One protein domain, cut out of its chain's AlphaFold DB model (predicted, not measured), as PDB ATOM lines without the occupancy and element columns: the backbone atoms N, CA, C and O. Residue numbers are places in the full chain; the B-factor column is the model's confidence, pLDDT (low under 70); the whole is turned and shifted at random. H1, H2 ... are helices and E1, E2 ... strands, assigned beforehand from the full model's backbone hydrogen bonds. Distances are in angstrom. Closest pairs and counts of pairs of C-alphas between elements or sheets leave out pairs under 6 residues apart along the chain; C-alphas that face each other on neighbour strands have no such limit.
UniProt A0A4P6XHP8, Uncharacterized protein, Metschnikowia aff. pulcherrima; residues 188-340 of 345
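Overview. This is residues 188 to 340 of the 345 residues of an uncharacterized protein of Metschnikowia aff. pulcherrima (UniProt A0A4P6XHP8). The long helix H7 runs through the core, with H3 packed on one of its sides and H5 on the opposite side, and H8 packed on H5. H2 lies toward one end of the longest span and the small hairpin E1 E2 toward the other, while H4 lies between the hairpin and H5. The printed part has 153 residues with eight named helices and two named strands, in the order H1 H2 H3 E1 E2 H4 H5 H6 H7 H8; the class is mostly helix, and the sheet, order E1 - E2, is antiparallel. The whole is compact, with a radius of gyration of the C-alphas of 15.5 A and spans of 45 by 33 by 23 A.

Along the chain. H1, residues 188 to 192, begins at C-alpha 188 (227.507, 222.886, 193.808). H2, residues 199 to 215, is 23.0 A long from first to last C-alpha, and H3 is residues 221 to 226. E1, residues 243 to 245, and E2, residues 252 to 254, come next. H4 is residues 258 to 265, H5 residues 267 to 276, 14.3 A long, and H6 residues 284 to 287. H7, residues 295 to 318, is 34.9 A long and begins at C-alpha 295 (201.683, 223.000, 198.501). H8, residues 330 to 338, is 13.1 A long and ends at C-alpha 338 (201.803, 235.712, 183.467).

Arrangement. H7 is the hub, touching three helices. Its residues 298 to 306 alone touch H3, only just about perpendicular at 71 degrees; the closest C-alphas, of Leu 223 and Asn 302, are 4.6 A apart. Its residues 300 to 308 alone touch H5, opposite ways at a tilt of 36 degrees, only just steep, closest at the C-alphas of Ile 276 and Lys 300, 6.3 A. Its residues 307 to 311 alone only just touch H8, with 3 pairs of C-alphas within 8 A, the closest those of Thr 307 and Val 337, 6.4 A. H5 and H8 touch at a steep tilt of 47 degrees, the same way, closest at the C-alphas of Trp 272 and Val 337, 7.1 A. H2 and H7 are close but not clearly touching, about perpendicular at 90 degrees, with the C-alphas of Glu 212 and Ser 295 6.9 A apart. H4 and H6 only just touch, with 3 pairs of C-alphas within 8 A, the closest those of Tyr 263 and Leu 284, 5.6 A. H1 and H6 are near each other. In the hairpin E1 and E2, N 244 and O 253 are within hydrogen-bond range at 2.8 A; the closest C-alphas of E2 and H4, of Thr 253 and His 261, are 7.4 A apart. Every O i to N i+4 pair is within hydrogen-bond range in H2, H3, H4, H5 and H7, against 4 of 5 in H8 and 0 of 1 in H1, where 1 of 2 O i to N i+3 pairs is; H6 is too short for an O i to N i+4 pair.

Size, cuts and confidence. The two C-alphas farthest apart, of Ile 215 and Leu 323, are 45.3 A apart. The printed part has no cut, and its long links are H3 to E1, 16 residues, and H7 to H8, 11 residues. Mean pLDDT of the printed part is 87.4; residues 235 to 242 and 339 to 340 are under 70.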
ATOM      1  N   ARG A 188     227.240 221.477 194.163       75.44
ATOM      2  CA  ARG A 188     227.507 222.886 193.808       75.44
ATOM      3  C   ARG A 188     226.652 223.883 194.595       75.44
ATOM      4  O   ARG A 188     227.059 225.010 194.827       75.44
ATOM      5  N   PHE A 189     225.446 223.488 194.994       78.00
ATOM      6  CA  PHE A 189     224.603 224.343 195.823       78.00
ATOM      7  C   PHE A 189     224.965 224.283 197.302       78.00
ATOM      8  O   PHE A 189     224.769 225.276 197.991       78.00
ATOM      9  N   GLN A 190     225.514 223.165 197.773       76.38
ATOM     10  CA  GLN A 190     226.072 223.071 199.123       76.38
ATOM     11  C   GLN A 190     227.301 223.979 199.267       76.38
ATOM     12  O   GLN A 190     227.419 224.667 200.269       76.38
ATOM     13  N   GLU A 191     228.131 224.090 198.224       78.69
ATOM     14  CA  GLU A 191     229.257 225.041 198.189       78.69
ATOM     15  C   GLU A 191     228.805 226.509 198.321       78.69
ATOM     16  O   GLU A 191     229.487 227.314 198.946       78.69
ATOM     17  N   ILE A 192     227.646 226.864 197.750       78.94
ATOM     18  CA  ILE A 192     227.101 228.235 197.786       78.94
ATOM     19  C   ILE A 192     226.296 228.494 199.073       78.94
ATOM     20  O   ILE A 192     226.223 229.629 199.542       78.94
ATOM     21  N   CYS A 193     225.641 227.468 199.619       82.75
ATOM     22  CA  CYS A 193     224.759 227.550 200.786       82.75
ATOM     23  C   CYS A 193     224.997 226.349 201.717       82.75
ATOM     24  O   CYS A 193     224.210 225.396 201.706       82.75
ATOM     25  N   PRO A 194     226.053 226.365 202.543       81.62
ATOM     26  CA  PRO A 194     226.374 225.245 203.431       81.62
ATOM     27  C   PRO A 194     225.262 224.957 204.458       81.62
ATOM     28  O   PRO A 194     225.113 223.832 204.935       81.62
ATOM     29  N   GLU A 195     224.378 225.916 204.751       80.38
ATOM     30  CA  GLU A 195     223.253 225.731 205.680       80.38
ATOM     31  C   GLU A 195     222.221 224.694 205.190       80.38
ATOM     32  O   GLU A 195     221.361 224.242 205.959       80.38
ATOM     33  N   VAL A 196     222.277 224.297 203.910       82.88
ATOM     34  CA  VAL A 196     221.420 223.242 203.348       82.88
ATOM     35  C   VAL A 196     222.037 221.843 203.441       82.88
ATOM     36  O   VAL A 196     221.410 220.891 202.992       82.88
ATOM     37  N   GLU A 197     223.221 221.650 204.029       80.88
ATOM     38  CA  GLU A 197     223.922 220.349 204.040       80.88
ATOM     39  C   GLU A 197     223.232 219.243 204.857       80.88
ATOM     40  O   GLU A 197     223.511 218.056 204.675       80.88
ATOM     41  N   SER A 198     222.282 219.597 205.723       88.00
ATOM     42  CA  SER A 198     221.588 218.638 206.585       88.00
ATOM     43  C   SER A 198     220.824 217.566 205.795       88.00
ATOM     44  O   SER A 198     219.781 217.830 205.193       88.00
ATOM     45  N   VAL A 199     221.270 216.308 205.892       88.75
ATOM     46  CA  VAL A 199     220.609 215.147 205.260       88.75
ATOM     47  C   VAL A 199     219.131 215.046 205.656       88.75
ATOM     48  O   VAL A 199     218.278 214.789 204.806       88.75
ATOM     49  N   LYS A 200     218.793 215.317 206.925       91.62
ATOM     50  CA  LYS A 200     217.404 215.275 207.424       91.62
ATOM     51  C   LYS A 200     216.498 216.285 206.711       91.62
ATOM     52  O   LYS A 200     215.324 215.993 206.474       91.62
ATOM     53  N   ARG A 201     217.033 217.458 206.358       91.69
ATOM     54  CA  ARG A 201     216.303 218.499 205.622       91.69
ATOM     55  C   ARG A 201     215.922 218.002 204.228       91.69
ATOM     56  O   ARG A 201     214.750 218.071 203.860       91.69
ATOM     57  N   TRP A 202     216.876 217.409 203.512       93.81
ATOM     58  CA  TRP A 202     216.642 216.803 202.199       93.81
ATOM     59  C   TRP A 202     215.671 215.626 202.259       93.81
ATOM     60  O   TRP A 202     214.769 215.538 201.431       93.81
ATOM     61  N   GLU A 203     215.783 214.751 203.262       93.94
ATOM     62  CA  GLU A 203     214.817 213.660 203.455       93.94
ATOM     63  C   GLU A 203     213.387 214.158 203.595       93.94
ATOM     64  O   GLU A 203     212.471 213.602 202.981       93.94
ATOM     65  N   LYS A 204     213.187 215.184 204.426       94.88
ATOM     66  CA  LYS A 204     211.868 215.773 204.641       94.88
ATOM     67  C   LYS A 204     211.354 216.399 203.349       94.88
ATOM     68  O   LYS A 204     210.234 216.095 202.946       94.88
ATOM     69  N   PHE A 205     212.180 217.205 202.687       95.38
ATOM     70  CA  PHE A 205     211.820 217.864 201.436       95.38
ATOM     71  C   PHE A 205     211.411 216.860 200.353       95.38
ATOM     72  O   PHE A 205     210.299 216.953 199.842       95.38
ATOM     73  N   TRP A 206     212.236 215.852 200.057       95.94
ATOM     74  CA  TRP A 206     211.928 214.878 199.006       95.94
ATOM     75  C   TRP A 206     210.692 214.034 199.311       95.94
ATOM     76  O   TRP A 206     209.952 213.679 198.397       95.94
ATOM     77  N   LYS A 207     210.417 213.728 200.585       95.75
ATOM     78  CA  LYS A 207     209.165 213.060 200.978       95.75
ATOM     79  C   LYS A 207     207.941 213.934 200.706       95.75
ATOM     80  O   LYS A 207     206.933 213.408 200.234       95.75
ATOM     81  N   VAL A 208     208.024 215.232 201.000       96.38
ATOM     82  CA  VAL A 208     206.936 216.180 200.725       96.38
ATOM     83  C   VAL A 208     206.769 216.370 199.221       96.38
ATOM     84  O   VAL A 208     205.668 216.184 198.713       96.38
ATOM     85  N   LEU A 209     207.857 216.624 198.493       95.75
ATOM     86  CA  LEU A 209     207.822 216.787 197.042       95.75
ATOM     87  C   LEU A 209     207.281 215.531 196.352       95.75
ATOM     88  O   LEU A 209     206.446 215.637 195.464       95.75
ATOM     89  N   TYR A 210     207.665 214.339 196.821       95.44
ATOM     90  CA  TYR A 210     207.098 213.082 196.340       95.44
ATOM     91  C   TYR A 210     205.571 213.043 196.482       95.44
ATOM     92  O   TYR A 210     204.870 212.641 195.554       95.44
ATOM     93  N   LYS A 211     205.046 213.458 197.640       96.06
ATOM     94  CA  LYS A 211     203.599 213.507 197.875       96.06
ATOM     95  C   LYS A 211     202.927 214.481 196.904       96.06
ATOM     96  O   LYS A 211     201.968 214.101 196.241       96.06
ATOM     97  N   GLU A 212     203.438 215.699 196.792       95.00
ATOM     98  CA  GLU A 212     202.836 216.737 195.951       95.00
ATOM     99  C   GLU A 212     202.918 216.399 194.451       95.00
ATOM    100  O   GLU A 212     201.924 216.483 193.733       95.00
ATOM    101  N   GLU A 213     204.079 215.959 193.970       91.81
ATOM    102  CA  GLU A 213     204.326 215.732 192.543       91.81
ATOM    103  C   GLU A 213     203.779 214.384 192.052       91.81
ATOM    104  O   GLU A 213     203.131 214.304 191.008       91.81
ATOM    105  N   TRP A 214     203.984 213.304 192.811       89.19
ATOM    106  CA  TRP A 214     203.703 211.947 192.326       89.19
ATOM    107  C   TRP A 214     202.359 211.404 192.798       89.19
ATOM    108  O   TRP A 214     201.710 210.674 192.048       89.19
ATOM    109  N   ILE A 215     201.940 211.746 194.022       91.56
ATOM    110  CA  ILE A 215     200.645 211.311 194.564       91.56
ATOM    111  C   ILE A 215     199.551 212.299 194.153       91.56
ATOM    112  O   ILE A 215     198.556 211.883 193.568       91.56
ATOM    113  N   LEU A 216     199.749 213.596 194.414       91.69
ATOM    114  CA  LEU A 216     198.757 214.641 194.126       91.69
ATOM    115  C   LEU A 216     198.833 215.194 192.693       91.69
ATOM    116  O   LEU A 216     197.969 215.972 192.294       91.69
ATOM    117  N   ARG A 217     199.821 214.755 191.901       89.62
ATOM    118  CA  ARG A 217     199.977 215.090 190.473       89.62
ATOM    119  C   ARG A 217     200.159 216.586 190.199       89.62
ATOM    120  O   ARG A 217     199.761 217.075 189.144       89.62
ATOM    121  N   HIS A 218     200.765 217.322 191.125       90.81
ATOM    122  CA  HIS A 218     201.153 218.707 190.871       90.81
ATOM    123  C   HIS A 218     202.437 218.760 190.046       90.81
ATOM    124  O   HIS A 218     203.404 218.070 190.353       90.81
ATOM    125  N   ASP A 219     202.476 219.595 189.008       90.94
ATOM    126  CA  ASP A 219     203.695 219.768 188.219       90.94
ATOM    127  C   ASP A 219     204.722 220.617 188.982       90.94
ATOM    128  O   ASP A 219     204.718 221.850 188.924       90.94
ATOM    129  N   LEU A 220     205.617 219.933 189.694       93.50
ATOM    130  CA  LEU A 220     206.745 220.520 190.418       93.50
ATOM    131  C   LEU A 220     208.091 220.167 189.769       93.50
ATOM    132  O   LEU A 220     209.141 220.290 190.404       93.50
ATOM    133  N   THR A 221     208.064 219.779 188.490       90.94
ATOM    134  CA  THR A 221     209.226 219.250 187.764       90.94
ATOM    135  C   THR A 221     210.395 220.232 187.768       90.94
ATOM    136  O   THR A 221     211.547 219.845 187.959       90.94
ATOM    137  N   ALA A 222     210.119 221.526 187.583       92.12
ATOM    138  CA  ALA A 222     211.166 222.540 187.542       92.12
ATOM    139  C   ALA A 222     211.802 222.750 188.918       92.12
ATOM    140  O   ALA A 222     213.023 222.853 189.004       92.12
ATOM    141  N   LEU A 223     211.011 222.748 189.996       94.19
ATOM    142  CA  LEU A 223     211.529 222.811 191.363       94.19
ATOM    143  C   LEU A 223     212.342 221.561 191.721       94.19
ATOM    144  O   LEU A 223     213.394 221.679 192.351       94.19
ATOM    145  N   HIS A 224     211.883 220.382 191.297       93.69
ATOM    146  CA  HIS A 224     212.594 219.118 191.479       93.69
ATOM    147  C   HIS A 224     213.970 219.170 190.802       93.69
ATOM    148  O   HIS A 224     215.001 218.994 191.453       93.69
ATOM    149  N   LEU A 225     213.999 219.505 189.510       90.75
ATOM    150  CA  LEU A 225     215.232 219.619 188.733       90.75
ATOM    151  C   LEU A 225     216.126 220.773 189.210       90.75
ATOM    152  O   LEU A 225     217.354 220.671 189.140       90.75
ATOM    153  N   PHE A 226     215.540 221.864 189.709       92.06
ATOM    154  CA  PHE A 226     216.282 222.961 190.323       92.06
ATOM    155  C   PHE A 226     217.019 222.459 191.559       92.06
ATOM    156  O   PHE A 226     218.225 222.631 191.650       92.06
ATOM    157  N   ASN A 227     216.353 221.708 192.436       92.75
ATOM    158  CA  ASN A 227     216.976 221.099 193.614       92.75
ATOM    159  C   ASN A 227     218.007 219.994 193.279       92.75
ATOM    160  O   ASN A 227     218.715 219.525 194.163       92.75
ATOM    161  N   PHE A 228     218.163 219.615 192.005       88.50
ATOM    162  CA  PHE A 228     219.278 218.795 191.511       88.50
ATOM    163  C   PHE A 228     220.462 219.579 190.947       88.50
ATOM    164  O   PHE A 228     221.450 218.964 190.524       88.50
ATOM    165  N   GLY A 229     220.337 220.899 190.845       86.81
ATOM    166  CA  GLY A 229     221.243 221.746 190.076       86.81
ATOM    167  C   GLY A 229     221.033 221.672 188.562       86.81
ATOM    168  O   GLY A 229     221.650 222.442 187.845       86.81
ATOM    169  N   SER A 230     220.152 220.807 188.051       83.62
ATOM    170  CA  SER A 230     219.983 220.590 186.605       83.62
ATOM    171  C   SER A 230     219.114 221.657 185.924       83.62
ATOM    172  O   SER A 230     219.186 221.831 184.711       83.62
ATOM    173  N   PHE A 231     218.292 222.390 186.682       87.06
ATOM    174  CA  PHE A 231     217.404 223.439 186.158       87.06
ATOM    175  C   PHE A 231     217.859 224.837 186.570       87.06
ATOM    176  O   PHE A 231     217.116 225.618 187.157       87.06
ATOM    177  N   VAL A 232     219.118 225.151 186.283       83.44
ATOM    178  CA  VAL A 232     219.751 226.403 186.709       83.44
ATOM    179  C   VAL A 232     220.240 227.171 185.476       83.44
ATOM    180  O   VAL A 232     220.659 226.555 184.482       83.44
ATOM    181  N   PRO A 233     220.142 228.513 185.443       78.75
ATOM    182  CA  PRO A 233     220.823 229.310 184.430       78.75
ATOM    183  C   PRO A 233     222.322 228.976 184.400       78.75
ATOM    184  O   PRO A 233     222.951 228.880 185.443       78.75
ATOM    185  N   LEU A 234     222.889 228.791 183.203       71.81
ATOM    186  CA  LEU A 234     224.331 228.569 182.988       71.81
ATOM    187  C   LEU A 234     224.949 227.271 183.565       71.81
ATOM    188  O   LEU A 234     226.167 227.222 183.726       71.81
ATOM    189  N   PHE A 235     224.166 226.216 183.831       61.06
ATOM    190  CA  PHE A 235     224.699 224.941 184.354       61.06
ATOM    191  C   PHE A 235     225.906 224.389 183.552       61.06
ATOM    192  O   PHE A 235     226.843 223.887 184.165       61.06
ATOM    193  N   ASP A 236     225.940 224.599 182.227       49.94
ATOM    194  CA  ASP A 236     226.928 224.016 181.299       49.94
ATOM    195  C   ASP A 236     227.893 225.030 180.636       49.94
ATOM    196  O   ASP A 236     228.407 224.779 179.546       49.94
ATOM    197  N   VAL A 237     228.115 226.221 181.209       57.06
ATOM    198  CA  VAL A 237     229.025 227.202 180.572       57.06
ATOM    199  C   VAL A 237     230.487 226.835 180.812       57.06
ATOM    200  O   VAL A 237     231.048 227.088 181.880       57.06
ATOM    201  N   VAL A 238     231.106 226.265 179.781       47.91
ATOM    202  CA  VAL A 238     232.549 226.022 179.687       47.91
ATOM    203  C   VAL A 238     233.225 227.282 179.133       47.91
ATOM    204  O   VAL A 238     232.782 227.814 178.118       47.91
ATOM    205  N   GLY A 239     234.264 227.781 179.810       56.22
ATOM    206  CA  GLY A 239     235.037 228.958 179.387       56.22
ATOM    207  C   GLY A 239     235.702 229.716 180.544       56.22
ATOM    208  O   GLY A 239     235.126 229.805 181.632       56.22
ATOM    209  N   ASP A 240     236.893 230.266 180.294       55.97
ATOM    210  CA  ASP A 240     237.710 231.063 181.228       55.97
ATOM    211  C   ASP A 240     237.361 232.558 181.166       55.97
ATOM    212  O   ASP A 240     238.203 233.419 180.921       55.97
ATOM    213  N   MET A 241     236.087 232.898 181.369       64.50
ATOM    214  CA  MET A 241     235.714 234.299 181.580       64.50
ATOM    215  C   MET A 241     235.681 234.594 183.078       64.50
ATOM    216  O   MET A 241     234.843 234.055 183.802       64.50
ATOM    217  N   SER A 242     236.592 235.454 183.539       69.94
ATOM    218  CA  SER A 242     236.651 235.921 184.934       69.94
ATOM    219  C   SER A 242     235.456 236.811 185.298       69.94
ATOM    220  O   SER A 242     234.994 236.801 186.440       69.94
ATOM    221  N   VAL A 243     234.910 237.525 184.308       80.25
ATOM    222  CA  VAL A 243     233.753 238.414 184.444       80.25
ATOM    223  C   VAL A 243     232.609 237.914 183.568       80.25
ATOM    224  O   VAL A 243     232.772 237.653 182.380       80.25
ATOM    225  N   MET A 244     231.431 237.810 184.170       83.62
ATOM    226  CA  MET A 244     230.175 237.428 183.540       83.62
ATOM    227  C   MET A 244     229.164 238.559 183.687       83.62
ATOM    228  O   MET A 244     229.111 239.243 184.708       83.62
ATOM    229  N   ARG A 245     228.310 238.732 182.680       89.62
ATOM    230  CA  ARG A 245     227.173 239.650 182.752       89.62
ATOM    231  C   ARG A 245     225.891 238.877 183.040       89.62
ATOM    232  O   ARG A 245     225.576 237.881 182.385       89.62
ATOM    233  N   CYS A 246     225.131 239.331 184.030       91.94
ATOM    234  CA  CYS A 246     223.813 238.784 184.298       91.94
ATOM    235  C   CYS A 246     222.871 239.137 183.145       91.94
ATOM    236  O   CYS A 246     222.572 240.303 182.917       91.94
ATOM    237  N   HIS A 247     222.338 238.136 182.450       92.50
ATOM    238  CA  HIS A 247     221.429 238.360 181.322       92.50
ATOM    239  C   HIS A 247     220.043 238.873 181.746       92.50
ATOM    240  O   HIS A 247     219.186 239.077 180.896       92.50
ATOM    241  N   LEU A 248     219.785 239.053 183.046       93.50
ATOM    242  CA  LEU A 248     218.523 239.591 183.560       93.50
ATOM    243  C   LEU A 248     218.636 241.088 183.863       93.50
ATOM    244  O   LEU A 248     217.916 241.885 183.272       93.50
ATOM    245  N   CYS A 249     219.575 241.471 184.727       93.19
ATOM    246  CA  CYS A 249     219.740 242.859 185.174       93.19
ATOM    247  C   CYS A 249     220.946 243.578 184.547       93.19
ATOM    248  O   CYS A 249     221.185 244.737 184.859       93.19
ATOM    249  N   LEU A 250     221.731 242.900 183.703       92.69
ATOM    250  CA  LEU A 250     222.925 243.422 183.019       92.69
ATOM    251  C   LEU A 250     224.097 243.830 183.927       92.69
ATOM    252  O   LEU A 250     225.133 244.265 183.424       92.69
ATOM    253  N   SER A 251     223.989 243.613 185.240       92.38
ATOM    254  CA  SER A 251     225.113 243.790 186.162       92.38
ATOM    255  C   SER A 251     226.237 242.783 185.889       92.38
ATOM    256  O   SER A 251     226.006 241.660 185.423       92.38
ATOM    257  N   GLN A 252     227.472 243.202 186.160       91.50
ATOM    258  CA  GLN A 252     228.647 242.341 186.082       91.50
ATOM    259  C   GLN A 252     228.858 241.597 187.402       91.50
ATOM    260  O   GLN A 252     228.631 242.133 188.484       91.50
ATOM    261  N   THR A 253     229.301 240.351 187.307       89.44
ATOM    262  CA  THR A 253     229.613 239.481 188.441       89.44
ATOM    263  C   THR A 253     230.683 238.473 188.033       89.44
ATOM    264  O   THR A 253     231.043 238.378 186.860       89.44
ATOM    265  N   THR A 254     231.223 237.719 188.981       86.56
ATOM    266  CA  THR A 254     232.166 236.643 188.664       86.56
ATOM    267  C   THR A 254     231.419 235.415 188.153       86.56
ATOM    268  O   THR A 254     230.235 235.210 188.435       86.56
ATOM    269  N   LYS A 255     232.117 234.552 187.411       79.56
ATOM    270  CA  LYS A 255     231.561 233.267 186.967       79.56
ATOM    271  C   LYS A 255     231.052 232.411 188.131       79.56
ATOM    272  O   LYS A 255     230.001 231.787 188.003       79.56
ATOM    273  N   ASP A 256     231.748 232.432 189.262       80.00
ATOM    274  CA  ASP A 256     231.365 231.665 190.452       80.00
ATOM    275  C   ASP A 256     230.243 232.351 191.247       80.00
ATOM    276  O   ASP A 256     229.391 231.686 191.834       80.00
ATOM    277  N   GLY A 257     230.171 233.684 191.188       86.06
ATOM    278  CA  GLY A 257     229.158 234.493 191.866       86.06
ATOM    279  C   GLY A 257     227.816 234.597 191.138       86.06
ATOM    280  O   GLY A 257     226.826 234.983 191.758       86.06
ATOM    281  N   ILE A 258     227.729 234.233 189.853       87.88
ATOM    282  CA  ILE A 258     226.527 234.486 189.034       87.88
ATOM    283  C   ILE A 258     225.256 233.836 189.587       87.88
ATOM    284  O   ILE A 258     224.180 234.430 189.519       87.88
ATOM    285  N   LEU A 259     225.350 232.632 190.156       88.31
ATOM    286  CA  LEU A 259     224.185 231.950 190.720       88.31
ATOM    287  C   LEU A 259     223.706 232.643 191.996       88.31
ATOM    288  O   LEU A 259     222.514 232.914 192.127       88.31
ATOM    289  N   ALA A 260     224.632 232.985 192.894       89.06
ATOM    290  CA  ALA A 260     224.318 233.758 194.090       89.06
ATOM    291  C   ALA A 260     223.718 235.121 193.714       89.06
ATOM    292  O   ALA A 260     222.705 235.525 194.277       89.06
ATOM    293  N   HIS A 261     224.264 235.785 192.694       92.12
ATOM    294  CA  HIS A 261     223.709 237.027 192.174       92.12
ATOM    295  C   HIS A 261     222.252 236.853 191.711       92.12
ATOM    296  O   HIS A 261     221.374 237.575 192.180       92.12
ATOM    297  N   ILE A 262     221.966 235.880 190.834       92.81
ATOM    298  CA  ILE A 262     220.615 235.654 190.286       92.81
ATOM    299  C   ILE A 262     219.589 235.408 191.399       92.81
ATOM    300  O   ILE A 262     218.479 235.929 191.317       92.81
ATOM    301  N   TYR A 263     219.935 234.623 192.420       91.94
ATOM    302  CA  TYR A 263     218.965 234.162 193.418       91.94
ATOM    303  C   TYR A 263     218.941 234.959 194.723       91.94
ATOM    304  O   TYR A 263     217.987 234.795 195.478       91.94
ATOM    305  N   ASN A 264     219.933 235.818 194.978       90.88
ATOM    306  CA  ASN A 264     220.020 236.585 196.227       90.88
ATOM    307  C   ASN A 264     220.048 238.109 196.014       90.88
ATOM    308  O   ASN A 264     219.716 238.844 196.937       90.88
ATOM    309  N   GLN A 265     220.483 238.603 194.847       92.94
ATOM    310  CA  GLN A 265     220.827 240.028 194.665       92.94
ATOM    311  C   GLN A 265     220.189 240.680 193.434       92.94
ATOM    312  O   GLN A 265     220.089 241.901 193.363       92.94
ATOM    313  N   CYS A 266     219.806 239.897 192.427       94.38
ATOM    314  CA  CYS A 266     219.354 240.434 191.155       94.38
ATOM    315  C   CYS A 266     218.019 241.181 191.311       94.38
ATOM    316  O   CYS A 266     217.010 240.617 191.724       94.38
ATOM    317  N   GLU A 267     218.001 242.456 190.922       93.19
ATOM    318  CA  GLU A 267     216.803 243.302 190.995       93.19
ATOM    319  C   GLU A 267     215.636 242.713 190.190       93.19
ATOM    320  O   GLU A 267     214.507 242.638 190.669       93.19
ATOM    321  N   THR A 268     215.919 242.200 188.991       94.19
ATOM    322  CA  THR A 268     214.922 241.551 188.134       94.19
ATOM    323  C   THR A 268     214.249 240.364 188.820       94.19
ATOM    324  O   THR A 268     213.024 240.241 188.784       94.19
ATOM    325  N   THR A 269     215.028 239.485 189.455       94.50
ATOM    326  CA  THR A 269     214.461 238.327 190.153       94.50
ATOM    327  C   THR A 269     213.772 238.743 191.446       94.50
ATOM    328  O   THR A 269     212.730 238.175 191.754       94.50
ATOM    329  N   SER A 270     214.257 239.781 192.134       94.56
ATOM    330  CA  SER A 270     213.582 240.375 193.296       94.56
ATOM    331  C   SER A 270     212.178 240.871 192.943       94.56
ATOM    332  O   SER A 270     211.215 240.571 193.651       94.56
ATOM    333  N   ILE A 271     212.021 241.543 191.799       93.56
ATOM    334  CA  ILE A 271     210.710 241.989 191.309       93.56
ATOM    335  C   ILE A 271     209.782 240.790 191.060       93.56
ATOM    336  O   ILE A 271     208.623 240.814 191.476       93.56
ATOM    337  N   TRP A 272     210.264 239.723 190.412       94.50
ATOM    338  CA  TRP A 272     209.451 238.515 190.213       94.50
ATOM    339  C   TRP A 272     209.119 237.805 191.522       94.50
ATOM    340  O   TRP A 272     208.005 237.309 191.670       94.50
ATOM    341  N   TRP A 273     210.049 237.771 192.476       94.38
ATOM    342  CA  TRP A 273     209.815 237.211 193.803       94.38
ATOM    343  C   TRP A 273     208.674 237.949 194.502       94.38
ATOM    344  O   TRP A 273     207.709 237.321 194.921       94.38
ATOM    345  N   GLN A 274     208.720 239.283 194.538       92.88
ATOM    346  CA  GLN A 274     207.656 240.106 195.124       92.88
ATOM    347  C   GLN A 274     206.302 239.903 194.432       92.88
ATOM    348  O   GLN A 274     205.271 239.890 195.098       92.88
ATOM    349  N   GLN A 275     206.292 239.722 193.109       91.12
ATOM    350  CA  GLN A 275     205.056 239.506 192.349       91.12
ATOM    351  C   GLN A 275     204.448 238.118 192.559       91.12
ATOM    352  O   GLN A 275     203.232 237.999 192.664       91.12
ATOM    353  N   ILE A 276     205.275 237.073 192.600       91.81
ATOM    354  CA  ILE A 276     204.813 235.696 192.831       91.81
ATOM    355  C   ILE A 276     204.415 235.504 194.305       91.81
ATOM    356  O   ILE A 276     203.532 234.700 194.612       91.81
ATOM    357  N   GLY A 277     205.057 236.240 195.216       90.12
ATOM    358  CA  GLY A 277     204.806 236.189 196.654       90.12
ATOM    359  C   GLY A 277     205.036 234.812 197.297       90.12
ATOM    360  O   GLY A 277     204.148 234.349 198.026       90.12
ATOM    361  N   PRO A 278     206.158 234.107 197.021       87.94
ATOM    362  CA  PRO A 278     206.546 232.937 197.803       87.94
ATOM    363  C   PRO A 278     206.893 233.345 199.240       87.94
ATOM    364  O   PRO A 278     207.182 234.507 199.535       87.94
ATOM    365  N   GLU A 279     206.855 232.378 200.150       88.06
ATOM    366  CA  GLU A 279     207.070 232.643 201.566       88.06
ATOM    367  C   GLU A 279     208.564 232.769 201.904       88.06
ATOM    368  O   GLU A 279     209.368 231.884 201.602       88.06
ATOM    369  N   GLY A 280     208.921 233.856 202.594       85.00
ATOM    370  CA  GLY A 280     210.279 234.128 203.067       85.00
ATOM    371  C   GLY A 280     211.107 235.043 202.151       85.00
ATOM    372  O   GLY A 280     210.623 235.542 201.130       85.00
ATOM    373  N   PRO A 281     212.369 235.314 202.530       87.06
ATOM    374  CA  PRO A 281     213.253 236.177 201.756       87.06
ATOM    375  C   PRO A 281     213.724 235.483 200.475       87.06
ATOM    376  O   PRO A 281     213.913 234.260 200.461       87.06
ATOM    377  N   MET A 282     213.983 236.279 199.431       89.00
ATOM    378  CA  MET A 282     214.597 235.820 198.183       89.00
ATOM    379  C   MET A 282     216.068 235.461 198.422       89.00
ATOM    380  O   MET A 282     216.974 236.249 198.166       89.00
ATOM    381  N   HIS A 283     216.291 234.269 198.964       88.69
ATOM    382  CA  HIS A 283     217.613 233.707 199.186       88.69
ATOM    383  C   HIS A 283     217.632 232.259 198.715       88.69
ATOM    384  O   HIS A 283     216.666 231.518 198.909       88.69
ATOM    385  N   LEU A 284     218.748 231.822 198.145       88.31
ATOM    386  CA  LEU A 284     218.918 230.469 197.628       88.31
ATOM    387  C   LEU A 284     218.646 229.399 198.703       88.31
ATOM    388  O   LEU A 284     217.958 228.417 198.436       88.31
ATOM    389  N   ASN A 285     219.072 229.641 199.948       86.88
ATOM    390  CA  ASN A 285     218.739 228.803 201.112       86.88
ATOM    391  C   ASN A 285     217.216 228.657 201.342       86.88
ATOM    392  O   ASN A 285     216.761 227.599 201.765       86.88
ATOM    393  N   SER A 286     216.408 229.677 201.038       87.06
ATOM    394  CA  SER A 286     214.940 229.603 201.139       87.06
ATOM    395  C   SER A 286     214.316 228.762 200.022       87.06
ATOM    396  O   SER A 286     213.217 228.247 200.193       87.06
ATOM    397  N   MET A 287     214.996 228.621 198.881       91.06
ATOM    398  CA  MET A 287     214.500 227.912 197.691       91.06
ATOM    399  C   MET A 287     214.961 226.448 197.635       91.06
ATOM    400  O   MET A 287     214.281 225.600 197.053       91.06
ATOM    401  N   LEU A 288     216.126 226.155 198.218       91.25
ATOM    402  CA  LEU A 288     216.712 224.820 198.291       91.25
ATOM    403  C   LEU A 288     216.186 224.062 199.504       91.25
ATOM    404  O   LEU A 288     216.300 224.536 200.636       91.25
ATOM    405  N   ALA A 289     215.634 222.869 199.267       91.75
ATOM    406  CA  ALA A 289     214.994 222.044 200.292       91.75
ATOM    407  C   ALA A 289     214.205 222.904 201.312       91.75
ATOM    408  O   ALA A 289     214.557 222.914 202.499       91.75
ATOM    409  N   PRO A 290     213.226 223.710 200.849       91.75
ATOM    410  CA  PRO A 290     212.610 224.774 201.635       91.75
ATOM    411  C   PRO A 290     212.028 224.238 202.943       91.75
ATOM    412  O   PRO A 290     211.385 223.187 202.972       91.75
ATOM    413  N   VAL A 291     212.242 224.977 204.037       87.38
ATOM    414  CA  VAL A 291     211.712 224.605 205.361       87.38
ATOM    415  C   VAL A 291     210.185 224.619 205.343       87.38
ATOM    416  O   VAL A 291     209.556 223.676 205.835       87.38
ATOM    417  N   ASN A 292     209.598 225.651 204.729       89.69
ATOM    418  CA  ASN A 292     208.184 225.659 204.402       89.69
ATOM    419  C   ASN A 292     207.941 224.953 203.061       89.69
ATOM    420  O   ASN A 292     208.133 225.521 201.986       89.69
ATOM    421  N   ALA A 293     207.473 223.714 203.145       89.94
ATOM    422  CA  ALA A 293     207.109 222.894 201.999       89.94
ATOM    423  C   ALA A 293     205.577 222.769 201.839       89.94
ATOM    424  O   ALA A 293     205.082 221.703 201.478       89.94
ATOM    425  N   SER A 294     204.814 223.826 202.152       92.69
ATOM    426  CA  SER A 294     203.379 223.877 201.844       92.69
ATOM    427  C   SER A 294     203.143 223.765 200.332       92.69
ATOM    428  O   SER A 294     203.975 224.192 199.530       92.69
ATOM    429  N   SER A 295     202.006 223.189 199.925       92.00
ATOM    430  CA  SER A 295     201.683 223.000 198.501       92.00
ATOM    431  C   SER A 295     201.714 224.323 197.724       92.00
ATOM    432  O   SER A 295     202.313 224.403 196.651       92.00
ATOM    433  N   ASP A 296     201.135 225.384 198.299       93.00
ATOM    434  CA  ASP A 296     201.130 226.723 197.703       93.00
ATOM    435  C   ASP A 296     202.553 227.277 197.539       93.00
ATOM    436  O   ASP A 296     202.942 227.679 196.439       93.00
ATOM    437  N   ASN A 297     203.376 227.201 198.591       94.38
ATOM    438  CA  ASN A 297     204.745 227.701 198.527       94.38
ATOM    439  C   ASN A 297     205.595 226.925 197.509       94.38
ATOM    440  O   ASN A 297     206.321 227.526 196.719       94.38
ATOM    441  N   LEU A 298     205.469 225.594 197.451       94.62
ATOM    442  CA  LEU A 298     206.188 224.776 196.468       94.62
ATOM    443  C   LEU A 298     205.793 225.124 195.028       94.62
ATOM    444  O   LEU A 298     206.661 225.196 194.157       94.62
ATOM    445  N   ARG A 299     204.509 225.387 194.762       93.38
ATOM    446  CA  ARG A 299     204.049 225.817 193.433       93.38
ATOM    447  C   ARG A 299     204.583 227.198 193.067       93.38
ATOM    448  O   ARG A 299     205.047 227.378 191.942       93.38
ATOM    449  N   LYS A 300     204.586 228.143 194.009       93.62
ATOM    450  CA  LYS A 300     205.173 229.479 193.819       93.62
ATOM    451  C   LYS A 300     206.674 229.406 193.537       93.62
ATOM    452  O   LYS A 300     207.141 230.008 192.574       93.62
ATOM    453  N   LEU A 301     207.421 228.608 194.301       94.94
ATOM    454  CA  LEU A 301     208.850 228.379 194.062       94.94
ATOM    455  C   LEU A 301     209.105 227.713 192.704       94.94
ATOM    456  O   LEU A 301     209.994 228.140 191.968       94.94
ATOM    457  N   ASN A 302     208.305 226.708 192.335       94.25
ATOM    458  CA  ASN A 302     208.362 226.071 191.018       94.25
ATOM    459  C   ASN A 302     208.132 227.083 189.889       94.25
ATOM    460  O   ASN A 302     208.875 227.102 188.908       94.25
ATOM    461  N   TRP A 303     207.137 227.956 190.041       92.12
ATOM    462  CA  TRP A 303     206.851 229.009 189.073       92.12
ATOM    463  C   TRP A 303     208.004 230.008 188.962       92.12
ATOM    464  O   TRP A 303     208.450 230.313 187.856       92.12
ATOM    465  N   PHE A 304     208.552 230.442 190.095       94.31
ATOM    466  CA  PHE A 304     209.694 231.346 190.136       94.31
ATOM    467  C   PHE A 304     210.902 230.777 189.379       94.31
ATOM    468  O   PHE A 304     211.430 231.434 188.479       94.31
ATOM    469  N   VAL A 305     211.304 229.528 189.656       93.69
ATOM    470  CA  VAL A 305     212.458 228.922 188.967       93.69
ATOM    471  C   VAL A 305     212.199 228.714 187.469       93.69
ATOM    472  O   VAL A 305     213.120 228.907 186.671       93.69
ATOM    473  N   LYS A 306     210.954 228.403 187.060       92.81
ATOM    474  CA  LYS A 306     210.545 228.347 185.640       92.81
ATOM    475  C   LYS A 306     210.737 229.698 184.956       92.81
ATOM    476  O   LYS A 306     211.375 229.751 183.902       92.81
ATOM    477  N   THR A 307     210.236 230.775 185.556       93.12
ATOM    478  CA  THR A 307     210.339 232.137 185.009       93.12
ATOM    479  C   THR A 307     211.794 232.557 184.853       93.12
ATOM    480  O   THR A 307     212.208 232.923 183.750       93.12
ATOM    481  N   VAL A 308     212.602 232.395 185.907       94.12
ATOM    482  CA  VAL A 308     214.034 232.721 185.872       94.12
ATOM    483  C   VAL A 308     214.739 231.951 184.755       94.12
ATOM    484  O   VAL A 308     215.401 232.559 183.914       94.12
ATOM    485  N   LYS A 309     214.575 230.623 184.687       91.94
ATOM    486  CA  LYS A 309     215.245 229.797 183.673       91.94
ATOM    487  C   LYS A 309     214.798 230.144 182.252       91.94
ATOM    488  O   LYS A 309     215.658 230.235 181.370       91.94
ATOM    489  N   LYS A 310     213.493 230.341 182.022       91.00
ATOM    490  CA  LYS A 310     212.918 230.681 180.708       91.00
ATOM    491  C   LYS A 310     213.481 232.004 180.200       91.00
ATOM    492  O   LYS A 310     214.080 232.029 179.127       91.00
ATOM    493  N   VAL A 311     213.325 233.076 180.979       92.44
ATOM    494  CA  VAL A 311     213.731 234.427 180.564       92.44
ATOM    495  C   VAL A 311     215.243 234.501 180.392       92.44
ATOM    496  O   VAL A 311     215.712 234.975 179.362       92.44
ATOM    497  N   TYR A 312     216.015 233.940 181.326       92.81
ATOM    498  CA  TYR A 312     217.472 233.915 181.205       92.81
ATOM    499  C   TYR A 312     217.918 233.205 179.917       92.81
ATOM    500  O   TYR A 312     218.780 233.698 179.191       92.81
ATOM    501  N   SER A 313     217.322 232.049 179.603       89.81
ATOM    502  CA  SER A 313     217.685 231.268 178.411       89.81
ATOM    503  C   SER A 313     217.252 231.939 177.104       89.81
ATOM    504  O   SER A 313     217.918 231.764 176.088       89.81
ATOM    505  N   LEU A 314     216.147 232.693 177.102       90.19
ATOM    506  CA  LEU A 314     215.738 233.512 175.956       90.19
ATOM    507  C   LEU A 314     216.752 234.626 175.702       90.19
ATOM    508  O   LEU A 314     217.325 234.689 174.621       90.19
ATOM    509  N   ARG A 315     217.076 235.404 176.734       91.69
ATOM    510  CA  ARG A 315     218.003 236.534 176.610       91.69
ATOM    511  C   ARG A 315     219.421 236.112 176.245       91.69
ATOM    512  O   ARG A 315     220.077 236.770 175.450       91.69
ATOM    513  N   ARG A 316     219.881 234.963 176.746       88.81
ATOM    514  CA  ARG A 316     221.163 234.377 176.321       88.81
ATOM    515  C   ARG A 316     221.175 233.967 174.846       88.81
ATOM    516  O   ARG A 316     222.228 234.004 174.223       88.81
ATOM    517  N   ARG A 317     220.035 233.541 174.289       88.12
ATOM    518  CA  ARG A 317     219.930 233.246 172.849       88.12
ATOM    519  C   ARG A 317     219.927 234.519 172.007       88.12
ATOM    520  O   ARG A 317     220.462 234.487 170.909       88.12
ATOM    521  N   GLU A 318     219.357 235.605 172.523       90.75
ATOM    522  CA  GLU A 318     219.371 236.922 171.870       90.75
ATOM    523  C   GLU A 318     220.781 237.528 171.831       90.75
ATOM    524  O   GLU A 318     221.211 238.020 170.794       90.75
ATOM    525  N   SER A 319     221.522 237.468 172.941       88.75
ATOM    526  CA  SER A 319     222.910 237.932 173.015       88.75
ATOM    527  C   SER A 319     223.677 237.077 174.032       88.75
ATOM    528  O   SER A 319     223.453 237.212 175.235       88.75
ATOM    529  N   PRO A 320     224.566 236.174 173.567       85.44
ATOM    530  CA  PRO A 320     225.315 235.257 174.433       85.44
ATOM    531  C   PRO A 320     226.266 235.929 175.433       85.44
ATOM    532  O   PRO A 320     226.601 235.327 176.455       85.44
ATOM    533  N   ASP A 321     226.723 237.140 175.118       82.88
ATOM    534  CA  ASP A 321     227.625 237.975 175.919       82.88
ATOM    535  C   ASP A 321     226.888 239.042 176.753       82.88
ATOM    536  O   ASP A 321     227.481 239.707 177.606       82.88
ATOM    537  N   GLY A 322     225.584 239.209 176.525       83.81
ATOM    538  CA  GLY A 322     224.759 240.240 177.139       83.81
ATOM    539  C   GLY A 322     225.129 241.679 176.755       83.81
ATOM    540  O   GLY A 322     224.712 242.603 177.459       83.81
ATOM    541  N   LEU A 323     225.925 241.904 175.702       84.50
ATOM    542  CA  LEU A 323     226.340 243.251 175.283       84.50
ATOM    543  C   LEU A 323     225.231 243.997 174.535       84.50
ATOM    544  O   LEU A 323     225.030 245.182 174.779       84.50
ATOM    545  N   ALA A 324     224.492 243.299 173.672       87.62
ATOM    546  CA  ALA A 324     223.423 243.885 172.858       87.62
ATOM    547  C   ALA A 324     222.057 243.915 173.573       87.62
ATOM    548  O   ALA A 324     221.045 244.299 172.991       87.62
ATOM    549  N   LEU A 325     222.008 243.474 174.832       90.44
ATOM    550  CA  LEU A 325     220.778 243.376 175.603       90.44
ATOM    551  C   LEU A 325     220.362 244.726 176.206       90.44
ATOM    552  O   LEU A 325     221.160 245.395 176.854       90.44
ATOM    553  N   LEU A 326     219.074 245.060 176.092       89.81
ATOM    554  CA  LEU A 326     218.454 246.200 176.779       89.81
ATOM    555  C   LEU A 326     217.891 245.800 178.147       89.81
ATOM    556  O   LEU A 326     217.478 244.660 178.344       89.81
ATOM    557  N   THR A 327     217.849 246.717 179.111       89.31
ATOM    558  CA  THR A 327     217.249 246.446 180.428       89.31
ATOM    559  C   THR A 327     215.762 246.114 180.287       89.31
ATOM    560  O   THR A 327     215.046 246.782 179.546       89.31
ATOM    561  N   LEU A 328     215.289 245.093 181.010       89.31
ATOM    562  CA  LEU A 328     213.872 244.719 180.999       89.31
ATOM    563  C   LEU A 328     213.030 245.805 181.667       89.31
ATOM    564  O   LEU A 328     213.289 246.184 182.811       89.31
ATOM    565  N   LEU A 329     211.986 246.256 180.980       88.81
ATOM    566  CA  LEU A 329     211.050 247.232 181.529       88.81
ATOM    567  C   LEU A 329     210.104 246.563 182.532       88.81
ATOM    568  O   LEU A 329     209.692 245.415 182.358       88.81
ATOM    569  N   LEU A 330     209.650 247.301 183.550       86.56
ATOM    570  CA  LEU A 330     208.754 246.767 184.589       86.56
ATOM    571  C   LEU A 330     207.482 246.108 184.018       86.56
ATOM    572  O   LEU A 330     206.995 245.108 184.550       86.56
ATOM    573  N   ARG A 331     206.944 246.650 182.918       87.12
ATOM    574  CA  ARG A 331     205.782 246.082 182.215       87.12
ATOM    575  C   ARG A 331     206.086 244.701 181.624       87.12
ATOM    576  O   ARG A 331     205.233 243.818 181.682       87.12
ATOM    577  N   GLU A 332     207.284 244.510 181.086       85.94
ATOM    578  CA  GLU A 332     207.735 243.237 180.514       85.94
ATOM    579  C   GLU A 332     207.961 242.201 181.609       85.94
ATOM    580  O   GLU A 332     207.532 241.058 181.462       85.94
ATOM    581  N   LEU A 333     208.536 242.619 182.743       87.88
ATOM    582  CA  LEU A 333     208.726 241.757 183.911       87.88
ATOM    583  C   LEU A 333     207.402 241.173 184.404       87.88
ATOM    584  O   LEU A 333     207.313 239.965 184.616       87.88
ATOM    585  N   LYS A 334     206.363 242.012 184.521       84.44
ATOM    586  CA  LYS A 334     205.004 241.579 184.897       84.44
ATOM    587  C   LYS A 334     204.402 240.613 183.877       84.44
ATOM    588  O   LYS A 334     203.789 239.617 184.253       84.44
ATOM    589  N   ARG A 335     204.592 240.887 182.582       85.88
ATOM    590  CA  ARG A 335     204.084 240.033 181.497       85.88
ATOM    591  C   ARG A 335     204.716 238.639 181.533       85.88
ATOM    592  O   ARG A 335     204.012 237.644 181.400       85.88
ATOM    593  N   GLN A 336     206.025 238.563 181.767       84.69
ATOM    594  CA  GLN A 336     206.778 237.305 181.775       84.69
ATOM    595  C   GLN A 336     206.324 236.336 182.870       84.69
ATOM    596  O   GLN A 336     206.329 235.131 182.632       84.69
ATOM    597  N   VAL A 337     205.895 236.844 184.031       80.69
ATOM    598  CA  VAL A 337     205.295 236.013 185.084       80.69
ATOM    599  C   VAL A 337     203.994 235.385 184.574       80.69
ATOM    600  O   VAL A 337     203.853 234.166 184.618       80.69
ATOM    601  N   GLY A 338     203.091 236.185 183.995       72.44
ATOM    602  CA  GLY A 338     201.803 235.712 183.467       72.44
ATOM    603  C   GLY A 338     201.897 234.759 182.264       72.44
ATOM    604  O   GLY A 338     201.017 233.927 182.072       72.44
ATOM    605  N   GLU A 339     202.967 234.838 181.469       69.50
ATOM    606  CA  GLU A 339     203.203 233.957 180.312       69.50
ATOM    607  C   GLU A 339     203.747 232.564 180.676       69.50
ATOM    608  O   GLU A 339     203.849 231.685 179.812       69.50
ATOM    609  N   VAL A 340     204.189 232.352 181.915       61.69
ATOM    610  CA  VAL A 340     204.645 231.037 182.376       61.69
ATOM    611  C   VAL A 340     203.440 230.331 182.980       61.69
ATOM    612  O   VAL A 340     203.019 230.666 184.082       61.69
TER     613      VAL A 340